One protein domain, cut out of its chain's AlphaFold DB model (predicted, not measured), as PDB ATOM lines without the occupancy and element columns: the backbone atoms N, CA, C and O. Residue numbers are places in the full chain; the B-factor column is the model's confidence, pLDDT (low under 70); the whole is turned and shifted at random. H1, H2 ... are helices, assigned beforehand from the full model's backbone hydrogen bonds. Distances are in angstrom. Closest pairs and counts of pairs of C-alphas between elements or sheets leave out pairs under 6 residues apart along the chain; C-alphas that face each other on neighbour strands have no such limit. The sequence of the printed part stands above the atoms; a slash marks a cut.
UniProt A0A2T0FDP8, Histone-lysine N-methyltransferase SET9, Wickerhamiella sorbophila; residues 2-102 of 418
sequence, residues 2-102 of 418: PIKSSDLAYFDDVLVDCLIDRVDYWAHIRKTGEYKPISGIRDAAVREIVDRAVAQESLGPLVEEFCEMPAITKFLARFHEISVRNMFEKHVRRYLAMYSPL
ATOM      1  N   PRO A   2     -26.793  -2.064  38.768       63.94
ATOM      2  CA  PRO A   2     -26.891  -1.837  40.204       63.94
ATOM      3  C   PRO A   2     -26.552  -0.378  40.528       63.94
ATOM      4  O   PRO A   2     -25.659   0.205  39.909       63.94
ATOM      5  N   ILE A   3     -27.295   0.208  41.468       72.56
ATOM      6  CA  ILE A   3     -27.086   1.590  41.904       72.56
ATOM      7  C   ILE A   3     -25.684   1.764  42.480       72.56
ATOM      8  O   ILE A   3     -25.267   0.983  43.339       72.56
ATOM      9  N   LYS A   4     -24.970   2.789  42.016       81.31
ATOM     10  CA  LYS A   4     -23.641   3.106  42.536       81.31
ATOM     11  C   LYS A   4     -23.748   4.003  43.769       81.31
ATOM     12  O   LYS A   4     -24.704   4.764  43.926       81.31
ATOM     13  N   SER A   5     -22.741   3.943  44.632       79.94
ATOM     14  CA  SER A   5     -22.512   4.896  45.731       79.94
ATOM     15  C   SER A   5     -22.605   6.355  45.248       79.94
ATOM     16  O   SER A   5     -23.275   7.178  45.870       79.94
ATOM     17  N   SER A   6     -22.036   6.648  44.076       82.38
ATOM     18  CA  SER A   6     -22.069   7.954  43.412       82.38
ATOM     19  C   SER A   6     -23.472   8.412  42.999       82.38
ATOM     20  O   SER A   6     -23.774   9.602  43.095       82.38
ATOM     21  N   ASP A   7     -24.370   7.499  42.614       86.44
ATOM     22  CA  ASP A   7     -25.771   7.846  42.333       86.44
ATOM     23  C   ASP A   7     -26.494   8.287  43.612       86.44
ATOM     24  O   ASP A   7     -27.254   9.256  43.607       86.44
ATOM     25  N   LEU A   8     -26.227   7.602  44.729       88.38
ATOM     26  CA  LEU A   8     -26.791   7.941  46.038       88.38
ATOM     27  C   LEU A   8     -26.249   9.267  46.567       88.38
ATOM     28  O   LEU A   8     -27.010  10.069  47.109       88.38
ATOM     29  N   ALA A   9     -24.958   9.517  46.371       88.56
ATOM     30  CA  ALA A   9     -24.330  10.790  46.693       88.56
ATOM     31  C   ALA A   9     -24.967  11.938  45.887       88.56
ATOM     32  O   ALA A   9     -25.336  12.972  46.448       88.56
ATOM     33  N   TYR A  10     -25.231  11.714  44.594       89.62
ATOM     34  CA  TYR A  10     -25.922  12.690  43.748       89.62
ATOM     35  C   TYR A  10     -27.376  12.926  44.179       89.62
ATOM     36  O   TYR A  10     -27.846  14.064  44.160       89.62
ATOM     37  N   PHE A  11     -28.092  11.879  44.606       93.19
ATOM     38  CA  PHE A  11     -29.426  12.023  45.199       93.19
ATOM     39  C   PHE A  11     -29.395  12.914  46.424       93.19
ATOM     40  O   PHE A  11     -30.219  13.817  46.543       93.19
ATOM     41  N   ASP A  12     -28.443  12.679  47.319       94.25
ATOM     42  CA  ASP A  12     -28.292  13.495  48.507       94.25
ATOM     43  C   ASP A  12     -28.016  14.959  48.152       94.25
ATOM     44  O   ASP A  12     -28.722  15.837  48.634       94.25
ATOM     45  N   ASP A  13     -27.097  15.232  47.224       93.94
ATOM     46  CA  ASP A  13     -26.765  16.600  46.814       93.94
ATOM     47  C   ASP A  13     -27.961  17.367  46.223       93.94
ATOM     48  O   ASP A  13     -28.150  18.548  46.549       93.94
ATOM     49  N   VAL A  14     -28.798  16.687  45.425       95.38
ATOM     50  CA  VAL A  14     -30.077  17.225  44.926       95.38
ATOM     51  C   VAL A  14     -31.005  17.578  46.085       95.38
ATOM     52  O   VAL A  14     -31.592  18.662  46.092       95.38
ATOM     53  N   LEU A  15     -31.144  16.697  47.077       97.12
ATOM     54  CA  LEU A  15     -32.028  16.938  48.217       97.12
ATOM     55  C   LEU A  15     -31.494  18.015  49.154       97.12
ATOM     56  O   LEU A  15     -32.285  18.800  49.660       97.12
ATOM     57  N   VAL A  16     -30.182  18.122  49.338       95.56
ATOM     58  CA  VAL A  16     -29.587  19.224  50.097       95.56
ATOM     59  C   VAL A  16     -29.832  20.560  49.387       95.56
ATOM     60  O   VAL A  16     -30.179  21.534  50.047       95.56
ATOM     61  N   ASP A  17     -29.694  20.623  48.055       95.19
ATOM     62  CA  ASP A  17     -30.004  21.848  47.288       95.19
ATOM     63  C   ASP A  17     -31.486  22.213  47.439       95.19
ATOM     64  O   ASP A  17     -31.837  23.318  47.848       95.19
ATOM     65  N   CYS A  18     -32.370  21.251  47.177       96.38
ATOM     66  CA  CYS A  18     -33.806  21.497  47.172       96.38
ATOM     67  C   CYS A  18     -34.361  21.762  48.572       96.38
ATOM     68  O   CYS A  18     -35.022  22.768  48.796       96.38
ATOM     69  N   LEU A  19     -34.114  20.849  49.505       97.25
ATOM     70  CA  LEU A  19     -34.794  20.789  50.795       97.25
ATOM     71  C   LEU A  19     -34.006  21.455  51.920       97.25
ATOM     72  O   LEU A  19     -34.501  21.461  53.043       97.25
ATOM     73  N   ILE A  20     -32.816  22.012  51.670       95.25
ATOM     74  CA  ILE A  20     -32.090  22.819  52.659       95.25
ATOM     75  C   ILE A  20     -31.672  24.164  52.074       95.25
ATOM     76  O   ILE A  20     -32.187  25.181  52.535       95.25
ATOM     77  N   ASP A  21     -30.796  24.190  51.064       92.31
ATOM     78  CA  ASP A  21     -30.211  25.444  50.555       92.31
ATOM     79  C   ASP A  21     -31.294  26.421  50.055       92.31
ATOM     80  O   ASP A  21     -31.218  27.622  50.309       92.31
ATOM     81  N   ARG A  22     -32.351  25.914  49.406       91.88
ATOM     82  CA  ARG A  22     -33.489  26.725  48.920       91.88
ATOM     83  C   ARG A  22     -34.564  27.017  49.969       91.88
ATOM     84  O   ARG A  22     -35.544  27.695  49.665       91.88
ATOM     85  N   VAL A  23     -34.397  26.530  51.197       92.38
ATOM     86  CA  VAL A  23     -35.381  26.633  52.286       92.38
ATOM     87  C   VAL A  23     -34.850  27.563  53.381       92.38
ATOM     88  O   VAL A  23     -34.612  27.173  54.532       92.38
ATOM     89  N   ASP A  24     -34.620  28.816  52.976       87.62
ATOM     90  CA  ASP A  24     -34.173  29.927  53.829       87.62
ATOM     91  C   ASP A  24     -32.879  29.641  54.618       87.62
ATOM     92  O   ASP A  24     -32.613  30.255  55.658       87.62
ATOM     93  N   TYR A  25     -32.063  28.698  54.144       89.75
ATOM     94  CA  TYR A  25     -30.740  28.447  54.694       89.75
ATOM     95  C   TYR A  25     -29.791  29.582  54.286       89.75
ATOM     96  O   TYR A  25     -29.802  30.048  53.151       89.75
ATOM     97  N   TRP A  26     -29.000  30.083  55.236       85.38
ATOM     98  CA  TRP A  26     -28.207  31.314  55.066       85.38
ATOM     99  C   TRP A  26     -26.728  31.050  54.761       85.38
ATOM    100  O   TRP A  26     -25.891  31.939  54.922       85.38
ATOM    101  N   ALA A  27     -26.402  29.830  54.349       84.38
ATOM    102  CA  ALA A  27     -25.088  29.418  53.875       84.38
ATOM    103  C   ALA A  27     -25.265  28.448  52.697       84.38
ATOM    104  O   ALA A  27     -26.385  28.210  52.250       84.38
ATOM    105  N   HIS A  28     -24.169  27.885  52.198       83.69
ATOM    106  CA  HIS A  28     -24.206  26.836  51.183       83.69
ATOM    107  C   HIS A  28     -23.645  25.551  51.763       83.69
ATOM    108  O   HIS A  28     -22.501  25.528  52.216       83.69
ATOM    109  N   ILE A  29     -24.439  24.481  51.740       87.31
ATOM    110  CA  ILE A  29     -23.953  23.177  52.184       87.31
ATOM    111  C   ILE A  29     -23.050  22.572  51.110       87.31
ATOM    112  O   ILE A  29     -23.427  22.446  49.940       87.31
ATOM    113  N   ARG A  30     -21.855  22.150  51.535       83.81
ATOM    114  CA  ARG A  30     -20.904  21.424  50.695       83.81
ATOM    115  C   ARG A  30     -21.551  20.161  50.117       83.81
ATOM    116  O   ARG A  30     -22.162  19.373  50.835       83.81
ATOM    117  N   LYS A  31     -21.405  19.969  48.810       87.38
ATOM    118  CA  LYS A  31     -21.890  18.792  48.079       87.38
ATOM    119  C   LYS A  31     -20.837  17.687  48.082       87.38
ATOM    120  O   LYS A  31     -19.656  17.977  48.269       87.38
ATOM    121  N   THR A  32     -21.265  16.438  47.921       79.81
ATOM    122  CA  THR A  32     -20.374  15.263  47.929       79.81
ATOM    123  C   THR A  32     -19.365  15.285  46.780       79.81
ATOM    124  O   THR A  32     -18.219  14.884  46.964       79.81
ATOM    125  N   GLY A  33     -19.755  15.836  45.628       75.38
ATOM    126  CA  GLY A  33     -18.883  16.017  44.469       75.38
ATOM    127  C   GLY A  33     -19.241  17.248  43.635       75.38
ATOM    128  O   GLY A  33     -19.823  18.218  44.129       75.38
ATOM    129  N   GLU A  34     -18.894  17.216  42.344       78.25
ATOM    130  CA  GLU A  34     -19.274  18.263  41.393       78.25
ATOM    131  C   GLU A  34     -20.792  18.270  41.157       78.25
ATOM    132  O   GLU A  34     -21.342  17.487  40.382       78.25
ATOM    133  N   TYR A  35     -21.482  19.197  41.817       84.88
ATOM    134  CA  TYR A  35     -22.927  19.338  41.711       84.88
ATOM    135  C   TYR A  35     -23.333  20.456  40.747       84.88
ATOM    136  O   TYR A  35     -22.847  21.587  40.817       84.88
ATOM    137  N   LYS A  36     -24.301  20.152  39.877       86.81
ATOM    138  CA  LYS A  36     -24.987  21.130  39.025       86.81
ATOM    139  C   LYS A  36     -26.461  21.196  39.430       86.81
ATOM    140  O   LYS A  36     -27.138  20.173  39.297       86.81
ATOM    141  N   PRO A  37     -26.966  22.366  39.870       88.94
ATOM    142  CA  PRO A  37     -28.365  22.530  40.246       88.94
ATOM    143  C   PRO A  37     -29.328  22.121  39.133       88.94
ATOM    144  O   PRO A  37     -29.142  22.479  37.966       88.94
ATOM    145  N   ILE A  38     -30.394  21.411  39.505       91.31
ATOM    146  CA  ILE A  38     -31.458  21.048  38.569       91.31
ATOM    147  C   ILE A  38     -32.251  22.313  38.206       91.31
ATOM    148  O   ILE A  38     -32.781  23.025  39.065       91.31
ATOM    149  N   SER A  39     -32.342  22.601  36.907       89.94
ATOM    150  CA  SER A  39     -33.103  23.738  36.394       89.94
ATOM    151  C   SER A  39     -34.613  23.481  36.436       89.94
ATOM    152  O   SER A  39     -35.082  22.357  36.271       89.94
ATOM    153  N   GLY A  40     -35.395  24.542  36.648       90.69
ATOM    154  CA  GLY A  40     -36.863  24.473  36.659       90.69
ATOM    155  C   GLY A  40     -37.498  24.140  38.013       90.69
ATOM    156  O   GLY A  40     -38.723  24.164  38.119       90.69
ATOM    157  N   ILE A  41     -36.704  23.889  39.057       93.12
ATOM    158  CA  ILE A  41     -37.206  23.790  40.435       93.12
ATOM    159  C   ILE A  41     -37.532  25.197  40.942       93.12
ATOM    160  O   ILE A  41     -36.663  26.071  40.952       93.12
ATOM    161  N   ARG A  42     -38.792  25.416  41.333       92.81
ATOM    162  CA  ARG A  42     -39.275  26.687  41.890       92.81
ATOM    163  C   ARG A  42     -39.169  26.659  43.409       92.81
ATOM    164  O   ARG A  42     -39.829  25.835  44.035       92.81
ATOM    165  N   ASP A  43     -38.439  27.610  43.984       92.75
ATOM    166  CA  ASP A  43     -38.217  27.689  45.434       92.75
ATOM    167  C   ASP A  43     -39.538  27.767  46.219       92.75
ATOM    168  O   ASP A  43     -39.700  27.080  47.218       92.75
ATOM    169  N   ALA A  44     -40.532  28.508  45.712       93.12
ATOM    170  CA  ALA A  44     -41.857  28.603  46.332       93.12
ATOM    171  C   ALA A  44     -42.594  27.252  46.418       93.12
ATOM    172  O   ALA A  44     -43.257  26.991  47.414       93.12
ATOM    173  N   ALA A  45     -42.457  26.389  45.404       95.12
ATOM    174  CA  ALA A  45     -43.101  25.074  45.408       95.12
ATOM    175  C   ALA A  45     -42.426  24.132  46.414       95.12
ATOM    176  O   ALA A  45     -43.096  23.430  47.162       95.12
ATOM    177  N   VAL A  46     -41.090  24.161  46.482       96.75
ATOM    178  CA  VAL A  46     -40.360  23.385  47.491       96.75
ATOM    179  C   VAL A  46     -40.689  23.884  48.897       96.75
ATOM    180  O   VAL A  46     -40.901  23.087  49.809       96.75
ATOM    181  N   ARG A  47     -40.790  25.206  49.063       95.62
ATOM    182  CA  ARG A  47     -41.141  25.822  50.337       95.62
ATOM    183  C   ARG A  47     -42.536  25.421  50.817       95.62
ATOM    184  O   ARG A  47     -42.679  25.087  51.986       95.62
ATOM    185  N   GLU A  48     -43.526  25.379  49.927       96.75
ATOM    186  CA  GLU A  48     -44.891  24.933  50.243       96.75
ATOM    187  C   GLU A  48     -44.932  23.484  50.756       96.75
ATOM    188  O   GLU A  48     -45.615  23.190  51.739       96.75
ATOM    189  N   ILE A  49     -44.155  22.581  50.148       98.25
ATOM    190  CA  ILE A  49     -44.026  21.189  50.614       98.25
ATOM    191  C   ILE A  49     -43.418  21.143  52.024       98.25
ATOM    192  O   ILE A  49     -43.906  20.411  52.890       98.25
ATOM    193  N   VAL A  50     -42.373  21.935  52.284       97.75
ATOM    194  CA  VAL A  50     -41.745  21.998  53.612       97.75
ATOM    195  C   VAL A  50     -42.689  22.595  54.657       97.75
ATOM    196  O   VAL A  50     -42.787  22.046  55.751       97.75
ATOM    197  N   ASP A  51     -43.423  23.661  54.335       95.88
ATOM    198  CA  ASP A  51     -44.382  24.283  55.256       95.88
ATOM    199  C   ASP A  51     -45.476  23.291  55.680       95.88
ATOM    200  O   ASP A  51     -45.841  23.223  56.857       95.88
ATOM    201  N   ARG A  52     -45.941  22.443  54.756       97.25
ATOM    202  CA  ARG A  52     -46.891  21.363  55.065       97.25
ATOM    203  C   ARG A  52     -46.268  20.236  55.895       97.25
ATOM    204  O   ARG A  52     -46.919  19.714  56.803       97.25
ATOM    205  N   ALA A  53     -44.989  19.913  55.687       97.12
ATOM    206  CA  ALA A  53     -44.257  18.991  56.563       97.12
ATOM    207  C   ALA A  53     -44.111  19.550  57.997       97.12
ATOM    208  O   ALA A  53     -44.324  18.828  58.982       97.12
ATOM    209  N   VAL A  54     -43.828  20.851  58.132       96.06
ATOM    210  CA  VAL A  54     -43.820  21.563  59.423       96.06
ATOM    211  C   VAL A  54     -45.208  21.526  60.073       96.06
ATOM    212  O   VAL A  54     -45.320  21.264  61.274       96.06
ATOM    213  N   ALA A  55     -46.271  21.700  59.283       95.12
ATOM    214  CA  ALA A  55     -47.661  21.574  59.722       95.12
ATOM    215  C   ALA A  55     -48.078  20.134  60.089       95.12
ATOM    216  O   ALA A  55     -49.204  19.925  60.536       95.12
ATOM    217  N   GLN A  56     -47.164  19.160  59.987       94.75
ATOM    218  CA  GLN A  56     -47.381  17.746  60.307       94.75
ATOM    219  C   GLN A  56     -48.390  17.045  59.393       94.75
ATOM    220  O   GLN A  56     -49.036  16.082  59.810       94.75
ATOM    221  N   GLU A  57     -48.488  17.473  58.133       96.12
ATOM    222  CA  GLU A  57     -49.118  16.643  57.110       96.12
ATOM    223  C   GLU A  57     -48.352  15.322  56.932       96.12
ATOM    224  O   GLU A  57     -47.149  15.214  57.197       96.12
ATOM    225  N   SER A  58     -49.064  14.283  56.489       97.31
ATOM    226  CA  SER A  58     -48.449  12.984  56.223       97.31
ATOM    227  C   SER A  58     -47.358  13.124  55.163       97.31
ATOM    228  O   SER A  58     -47.602  13.617  54.067       97.31
ATOM    229  N   LEU A  59     -46.158  12.623  55.458       97.81
ATOM    230  CA  LEU A  59     -45.026  12.733  54.536       97.81
ATOM    231  C   LEU A  59     -45.209  11.921  53.243       97.81
ATOM    232  O   LEU A  59     -44.466  12.145  52.302       97.81
ATOM    233  N   GLY A  60     -46.132  10.952  53.190       98.06
ATOM    234  CA  GLY A  60     -46.357  10.137  51.985       98.06
ATOM    235  C   GLY A  60     -46.719  10.982  50.759       98.06
ATOM    236  O   GLY A  60     -45.906  11.044  49.841       98.06
ATOM    237  N   PRO A  61     -47.862  11.689  50.789       98.38
ATOM    238  CA  PRO A  61     -48.263  12.595  49.714       98.38
ATOM    239  C   PRO A  61     -47.230  13.688  49.404       98.38
ATOM    240  O   PRO A  61     -47.010  14.017  48.247       98.38
ATOM    241  N   LEU A  62     -46.545  14.223  50.422       98.50
ATOM    242  CA  LEU A  62     -45.514  15.253  50.225       98.50
ATOM    243  C   LEU A  62     -44.294  14.732  49.453       98.50
ATOM    244  O   LEU A  62     -43.717  15.447  48.637       98.50
ATOM    245  N   VAL A  63     -43.885  13.488  49.725       98.50
ATOM    246  CA  VAL A  63     -42.797  12.819  49.000       98.50
ATOM    247  C   VAL A  63     -43.200  12.567  47.551       98.50
ATOM    248  O   VAL A  63     -42.392  12.821  46.661       98.50
ATOM    249  N   GLU A  64     -44.426  12.094  47.322       97.56
ATOM    250  CA  GLU A  64     -44.973  11.853  45.984       97.56
ATOM    251  C   GLU A  64     -45.003  13.152  45.171       97.56
ATOM    252  O   GLU A  64     -44.357  13.235  44.130       97.56
ATOM    253  N   GLU A  65     -45.595  14.214  45.718       97.88
ATOM    254  CA  GLU A  65     -45.662  15.527  45.070       97.88
ATOM    255  C   GLU A  65     -44.275  16.097  44.738       97.88
ATOM    256  O   GLU A  65     -44.056  16.617  43.642       97.88
ATOM    257  N   PHE A  66     -43.306  15.966  45.654       98.00
ATOM    258  CA  PHE A  66     -41.925  16.378  45.391       98.00
ATOM    259  C   PHE A  66     -41.309  15.589  44.226       98.00
ATOM    260  O   PHE A  66     -40.633  16.164  43.370       98.00
ATOM    261  N   CYS A  67     -41.537  14.273  44.179       96.56
ATOM    262  CA  CYS A  67     -41.001  13.407  43.129       96.56
ATOM    263  C   CYS A  67     -41.671  13.641  41.768       96.56
ATOM    264  O   CYS A  67     -41.005  13.496  40.743       96.56
ATOM    265  N   GLU A  68     -42.941  14.048  41.755       95.94
ATOM    266  CA  GLU A  68     -43.722  14.327  40.545       95.94
ATOM    267  C   GLU A  68     -43.428  15.695  39.918       95.94
ATOM    268  O   GLU A  68     -43.767  15.929  38.750       95.94
ATOM    269  N   MET A  69     -42.744  16.596  40.636       96.75
ATOM    270  CA  MET A  69     -42.314  17.884  40.089       96.75
ATOM    271  C   MET A  69     -41.625  17.686  38.725       96.75
ATOM    272  O   MET A  69     -40.699  16.881  38.630       96.75
ATOM    273  N   PRO A  70     -41.972  18.447  37.664       96.44
ATOM    274  CA  PRO A  70     -41.490  18.165  36.306       96.44
ATOM    275  C   PRO A  70     -39.963  18.048  36.178       96.44
ATOM    276  O   PRO A  70     -39.449  17.208  35.438       96.44
ATOM    277  N   ALA A  71     -39.231  18.877  36.925       95.81
ATOM    278  CA  ALA A  71     -37.773  18.858  36.966       95.81
ATOM    279  C   ALA A  71     -37.210  17.599  37.658       95.81
ATOM    280  O   ALA A  71     -36.233  17.028  37.171       95.81
ATOM    281  N   ILE A  72     -37.845  17.142  38.744       96.00
ATOM    282  CA  ILE A  72     -37.458  15.933  39.483       96.00
ATOM    283  C   ILE A  72     -37.835  14.683  38.688       96.00
ATOM    284  O   ILE A  72     -36.983  13.824  38.489       96.00
ATOM    285  N   THR A  73     -39.034  14.628  38.109       94.75
ATOM    286  CA  THR A  73     -39.452  13.548  37.203       94.75
ATOM    287  C   THR A  73     -38.470  13.378  36.042       94.75
ATOM    288  O   THR A  73     -38.025  12.267  35.751       94.75
ATOM    289  N   LYS A  74     -38.054  14.482  35.402       94.56
ATOM    290  CA  LYS A  74     -37.047  14.451  34.329       94.56
ATOM    291  C   LYS A  74     -35.689  13.946  34.820       94.56
ATOM    292  O   LYS A  74     -35.008  13.222  34.097       94.56
ATOM    293  N   PHE A  75     -35.287  14.332  36.025       92.88
ATOM    294  CA  PHE A  75     -34.058  13.851  36.650       92.88
ATOM    295  C   PHE A  75     -34.118  12.340  36.944       92.88
ATOM    296  O   PHE A  75     -33.199  11.602  36.581       92.88
ATOM    297  N   LEU A  76     -35.227  11.869  37.519       92.31
ATOM    298  CA  LEU A  76     -35.459  10.466  37.857       92.31
ATOM    299  C   LEU A  76     -35.652   9.573  36.626       92.31
ATOM    300  O   LEU A  76     -35.404   8.372  36.703       92.31
ATOM    301  N   ALA A  77     -36.025  10.133  35.472       91.56
ATOM    302  CA  ALA A  77     -36.173   9.387  34.221       91.56
ATOM    303  C   ALA A  77     -34.878   8.691  33.757       91.56
ATOM    304  O   ALA A  77     -34.952   7.720  33.009       91.56
ATOM    305  N   ARG A  78     -33.707   9.142  34.231       89.25
ATOM    306  CA  ARG A  78     -32.408   8.488  33.986       89.25
ATOM    307  C   ARG A  78     -32.253   7.157  34.737       89.25
ATOM    308  O   ARG A  78     -31.349   6.388  34.431       89.25
ATOM    309  N   PHE A  79     -33.104   6.908  35.732       88.00
ATOM    310  CA  PHE A  79     -33.065   5.736  36.597       88.00
ATOM    311  C   PHE A  79     -34.314   4.879  36.352       88.00
ATOM    312  O   PHE A  79     -35.440   5.234  36.722       88.00
ATOM    313  N   HIS A  80     -34.108   3.747  35.679       81.88
ATOM    314  CA  HIS A  80     -35.187   2.861  35.232       81.88
ATOM    315  C   HIS A  80     -35.594   1.820  36.283       81.88
ATOM    316  O   HIS A  80     -36.705   1.299  36.232       81.88
ATOM    317  N   GLU A  81     -34.721   1.525  37.246       84.50
ATOM    318  CA  GLU A  81     -35.002   0.545  38.292       84.50
ATOM    319  C   GLU A  81     -35.903   1.142  39.386       84.50
ATOM    320  O   GLU A  81     -35.600   2.174  39.987       84.50
ATOM    321  N   ILE A  82     -37.015   0.461  39.679       85.25
ATOM    322  CA  ILE A  82     -37.994   0.884  40.697       85.25
ATOM    323  C   ILE A  82     -37.345   0.955  42.089       85.25
ATOM    324  O   ILE A  82     -37.632   1.858  42.871       85.25
ATOM    325  N   SER A  83     -36.417   0.041  42.385       85.00
ATOM    326  CA  SER A  83     -35.627   0.029  43.623       85.00
ATOM    327  C   SER A  83     -34.885   1.350  43.855       85.00
ATOM    328  O   SER A  83     -34.860   1.841  44.981       85.00
ATOM    329  N   VAL A  84     -34.343   1.953  42.797       83.38
ATOM    330  CA  VAL A  84     -33.591   3.214  42.836       83.38
ATOM    331  C   VAL A  84     -34.505   4.398  43.132       83.38
ATOM    332  O   VAL A  84     -34.188   5.226  43.986       83.38
ATOM    333  N   ARG A  85     -35.680   4.443  42.499       85.06
ATOM    334  CA  ARG A  85     -36.696   5.469  42.788       85.06
ATOM    335  C   ARG A  85     -37.192   5.370  44.228       85.06
ATOM    336  O   ARG A  85     -37.185   6.367  44.942       85.06
ATOM    337  N   ASN A  86     -37.449   4.152  44.703       90.06
ATOM    338  CA  ASN A  86     -37.804   3.901  46.100       90.06
ATOM    339  C   ASN A  86     -36.701   4.356  47.073       90.06
ATOM    340  O   ASN A  86     -36.993   4.762  48.199       90.06
ATOM    341  N   MET A  87     -35.425   4.267  46.685       90.62
ATOM    342  CA  MET A  87     -34.323   4.792  47.495       90.62
ATOM    343  C   MET A  87     -34.337   6.321  47.537       90.62
ATOM    344  O   MET A  87     -34.214   6.872  48.631       90.62
ATOM    345  N   PHE A  88     -34.552   6.987  46.398       94.25
ATOM    346  CA  PHE A  88     -34.707   8.442  46.337       94.25
ATOM    347  C   PHE A  88     -35.884   8.923  47.197       94.25
ATOM    348  O   PHE A  88     -35.695   9.774  48.059       94.25
ATOM    349  N   GLU A  89     -37.064   8.314  47.067       95.81
ATOM    350  CA  GLU A  89     -38.257   8.647  47.864       95.81
ATOM    351  C   GLU A  89     -38.032   8.475  49.371       95.81
ATOM    352  O   GLU A  89     -38.392   9.338  50.177       95.81
ATOM    353  N   LYS A  90     -37.387   7.372  49.782       95.00
ATOM    354  CA  LYS A  90     -36.994   7.172  51.187       95.00
ATOM    355  C   LYS A  90     -36.069   8.285  51.664       95.00
ATOM    356  O   LYS A  90     -36.122   8.658  52.833       95.00
ATOM    357  N   HIS A  91     -35.223   8.805  50.784       95.62
ATOM    358  CA  HIS A  91     -34.294   9.879  51.098       95.62
ATOM    359  C   HIS A  91     -34.980  11.244  51.189       95.62
ATOM    360  O   HIS A  91     -34.774  11.950  52.175       95.62
ATOM    361  N   VAL A  92     -35.901  11.552  50.268       98.12
ATOM    362  CA  VAL A  92     -36.807  12.716  50.351       98.12
ATOM    363  C   VAL A  92     -37.532  12.707  51.694       98.12
ATOM    364  O   VAL A  92     -37.527  13.701  52.418       98.12
ATOM    365  N   ARG A  93     -38.081  11.550  52.088       98.25
ATOM    366  CA  ARG A  93     -38.771  11.387  53.373       98.25
ATOM    367  C   ARG A  93     -37.883  11.734  54.568       98.25
ATOM    368  O   ARG A  93     -38.378  12.367  55.495       98.25
ATOM    369  N   ARG A  94     -36.603  11.340  54.574       97.56
ATOM    370  CA  ARG A  94     -35.668  11.670  55.670       97.56
ATOM    371  C   ARG A  94     -35.457  13.180  55.796       97.56
ATOM    372  O   ARG A  94     -35.539  13.705  56.903       97.56
ATOM    373  N   TYR A  95     -35.247  13.870  54.675       98.44
ATOM    374  CA  TYR A  95     -35.065  15.325  54.652       98.44
ATOM    375  C   TYR A  95     -36.341  16.106  54.984       98.44
ATOM    376  O   TYR A  95     -36.274  17.123  55.665       98.44
ATOM    377  N   LEU A  96     -37.521  15.639  54.577       98.44
ATOM    378  CA  LEU A  96     -38.771  16.274  55.006       98.44
ATOM    379  C   LEU A  96     -39.043  16.036  56.499       98.44
ATOM    380  O   LEU A  96     -39.513  16.932  57.197       98.44
ATOM    381  N   ALA A  97     -38.705  14.854  57.023       97.94
ATOM    382  CA  ALA A  97     -38.972  14.501  58.416       97.94
ATOM    383  C   ALA A  97     -38.219  15.373  59.437       97.94
ATOM    384  O   ALA A  97     -38.749  15.609  60.524       97.94
ATOM    385  N   MET A  98     -37.027  15.891  59.108       97.19
ATOM    386  CA  MET A  98     -36.288  16.791  60.013       97.19
ATOM    387  C   MET A  98     -36.990  18.137  60.254       97.19
ATOM    388  O   MET A  98     -36.706  18.785  61.257       97.19
ATOM    389  N   TYR A  99     -37.929  18.540  59.391       97.44
ATOM    390  CA  TYR A  99     -38.749  19.743  59.582       97.44
ATOM    391  C   TYR A  99     -39.933  19.539  60.533       97.44
ATOM    392  O   TYR A  99     -40.665  20.477  60.843       97.44
ATOM    393  N   SER A 100     -40.138  18.319  61.024       96.06
ATOM    394  CA  SER A 100     -41.165  18.053  62.018       96.06
ATOM    395  C   SER A 100     -40.928  18.886  63.288       96.06
ATOM    396  O   SER A 100     -39.826  18.844  63.841       96.06
ATOM    397  N   PRO A 101     -41.948  19.558  63.861       95.44
ATOM    398  CA  PRO A 101     -41.849  20.180  65.177       95.44
ATOM    399  C   PRO A 101     -41.390  19.221  66.280       95.44
ATOM    400  O   PRO A 101     -40.850  19.701  67.273       95.44
ATOM    401  N   LEU A 102     -41.585  17.907  66.088       95.31
ATOM    402  CA  LEU A 102     -41.152  16.831  66.985       95.31
ATOM    403  C   LEU A 102     -39.662  16.462  66.842       95.31
ATOM    404  O   LEU A 102     -39.172  15.644  67.620       95.31
TER     405      LEU A 102
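What this domain is: This is residues 2 to 102 of the 418 residues of the protein "Histone-lysine N-methyltransferase SET9" of Wickerhamiella sorbophila (UniProt A0A2T0FDP8). Two long helices, H1 and H5, run side by side, and a helical hairpin, H2 and H3, is set crosswise to them, with H3 packed on H5 and H2 meeting the late part of H1. Short H4 fills the turn between the end of H3 and the start of H5, and a long loop, residues 22 to 42, swings round the outside from H1 to H2. The printed part has 101 residues with five named helices, H1 to H5 in that order, and no named strand; the class is all helix. It is compact, with a radius of gyration of the C-alphas of 13.0 A, and rounded, spanning 37 by 29 by 25 A.

How they stand to each other: H1, residues 5 to 21, touches H5, residues 82 to 97, the closest C-alphas being those of Phe 11 and Phe 88, 6.5 A apart. The two run the same way at a shallow tilt of 34 degrees, only just short of steep. H1 also touches H2, residues 43 to 54, with residues 18 to 19 alone; the closest C-alphas, of Cys 18 and Val 46, are 6.8 A apart, and the lines are about perpendicular at 89 degrees. H2 and H3, residues 59 to 68, form a hairpin: they touch, with the C-alphas of Ile 49 and Leu 62 closest at 6.1 A, and run opposite ways at a shallow tilt of 14 degrees. H2 and H5 only just touch, with 3 pairs of C-alphas within 8 A, the closest those of Ala 53 and Leu 96 at 6.3 A. H3 touches H5, closest at the C-alphas of Val 63 and Arg 93, 6.1 A apart, at a steep tilt of 57 degrees, opposite ways. H4, residues 70 to 76, is close to H3 but not clearly touching it, with the C-alphas of Cys 67 and Thr 73 closest at 6.1 A. H1 is apart from H3 and H4, and H2 from H4. In H1, H2, H3, H4 and H5 every O i to N i+4 pair is within hydrogen-bond range.

Where its parts are: H1 begins at C-alpha 5, (-22.512, 4.896, 45.731), and measures 22.5 A from first to last C-alpha. H2 measures 16.3 A from C-alpha 43, (-38.217, 27.689, 45.434), to C-alpha 54. H3 measures 14.1 A and H4 9.9 A. H5 measures 22.4 A and ends at C-alpha 97, (-38.972, 14.501, 58.416).

The domain as a whole: The two C-alphas farthest apart, of Pro 2 and Ala 55, are 36.9 A apart. The printed part has no cut. The link from H1 to H2 is long, with 21 residues; the other three links are tight. The mean pLDDT of the printed part is 91.9, and residue 2 is under 70.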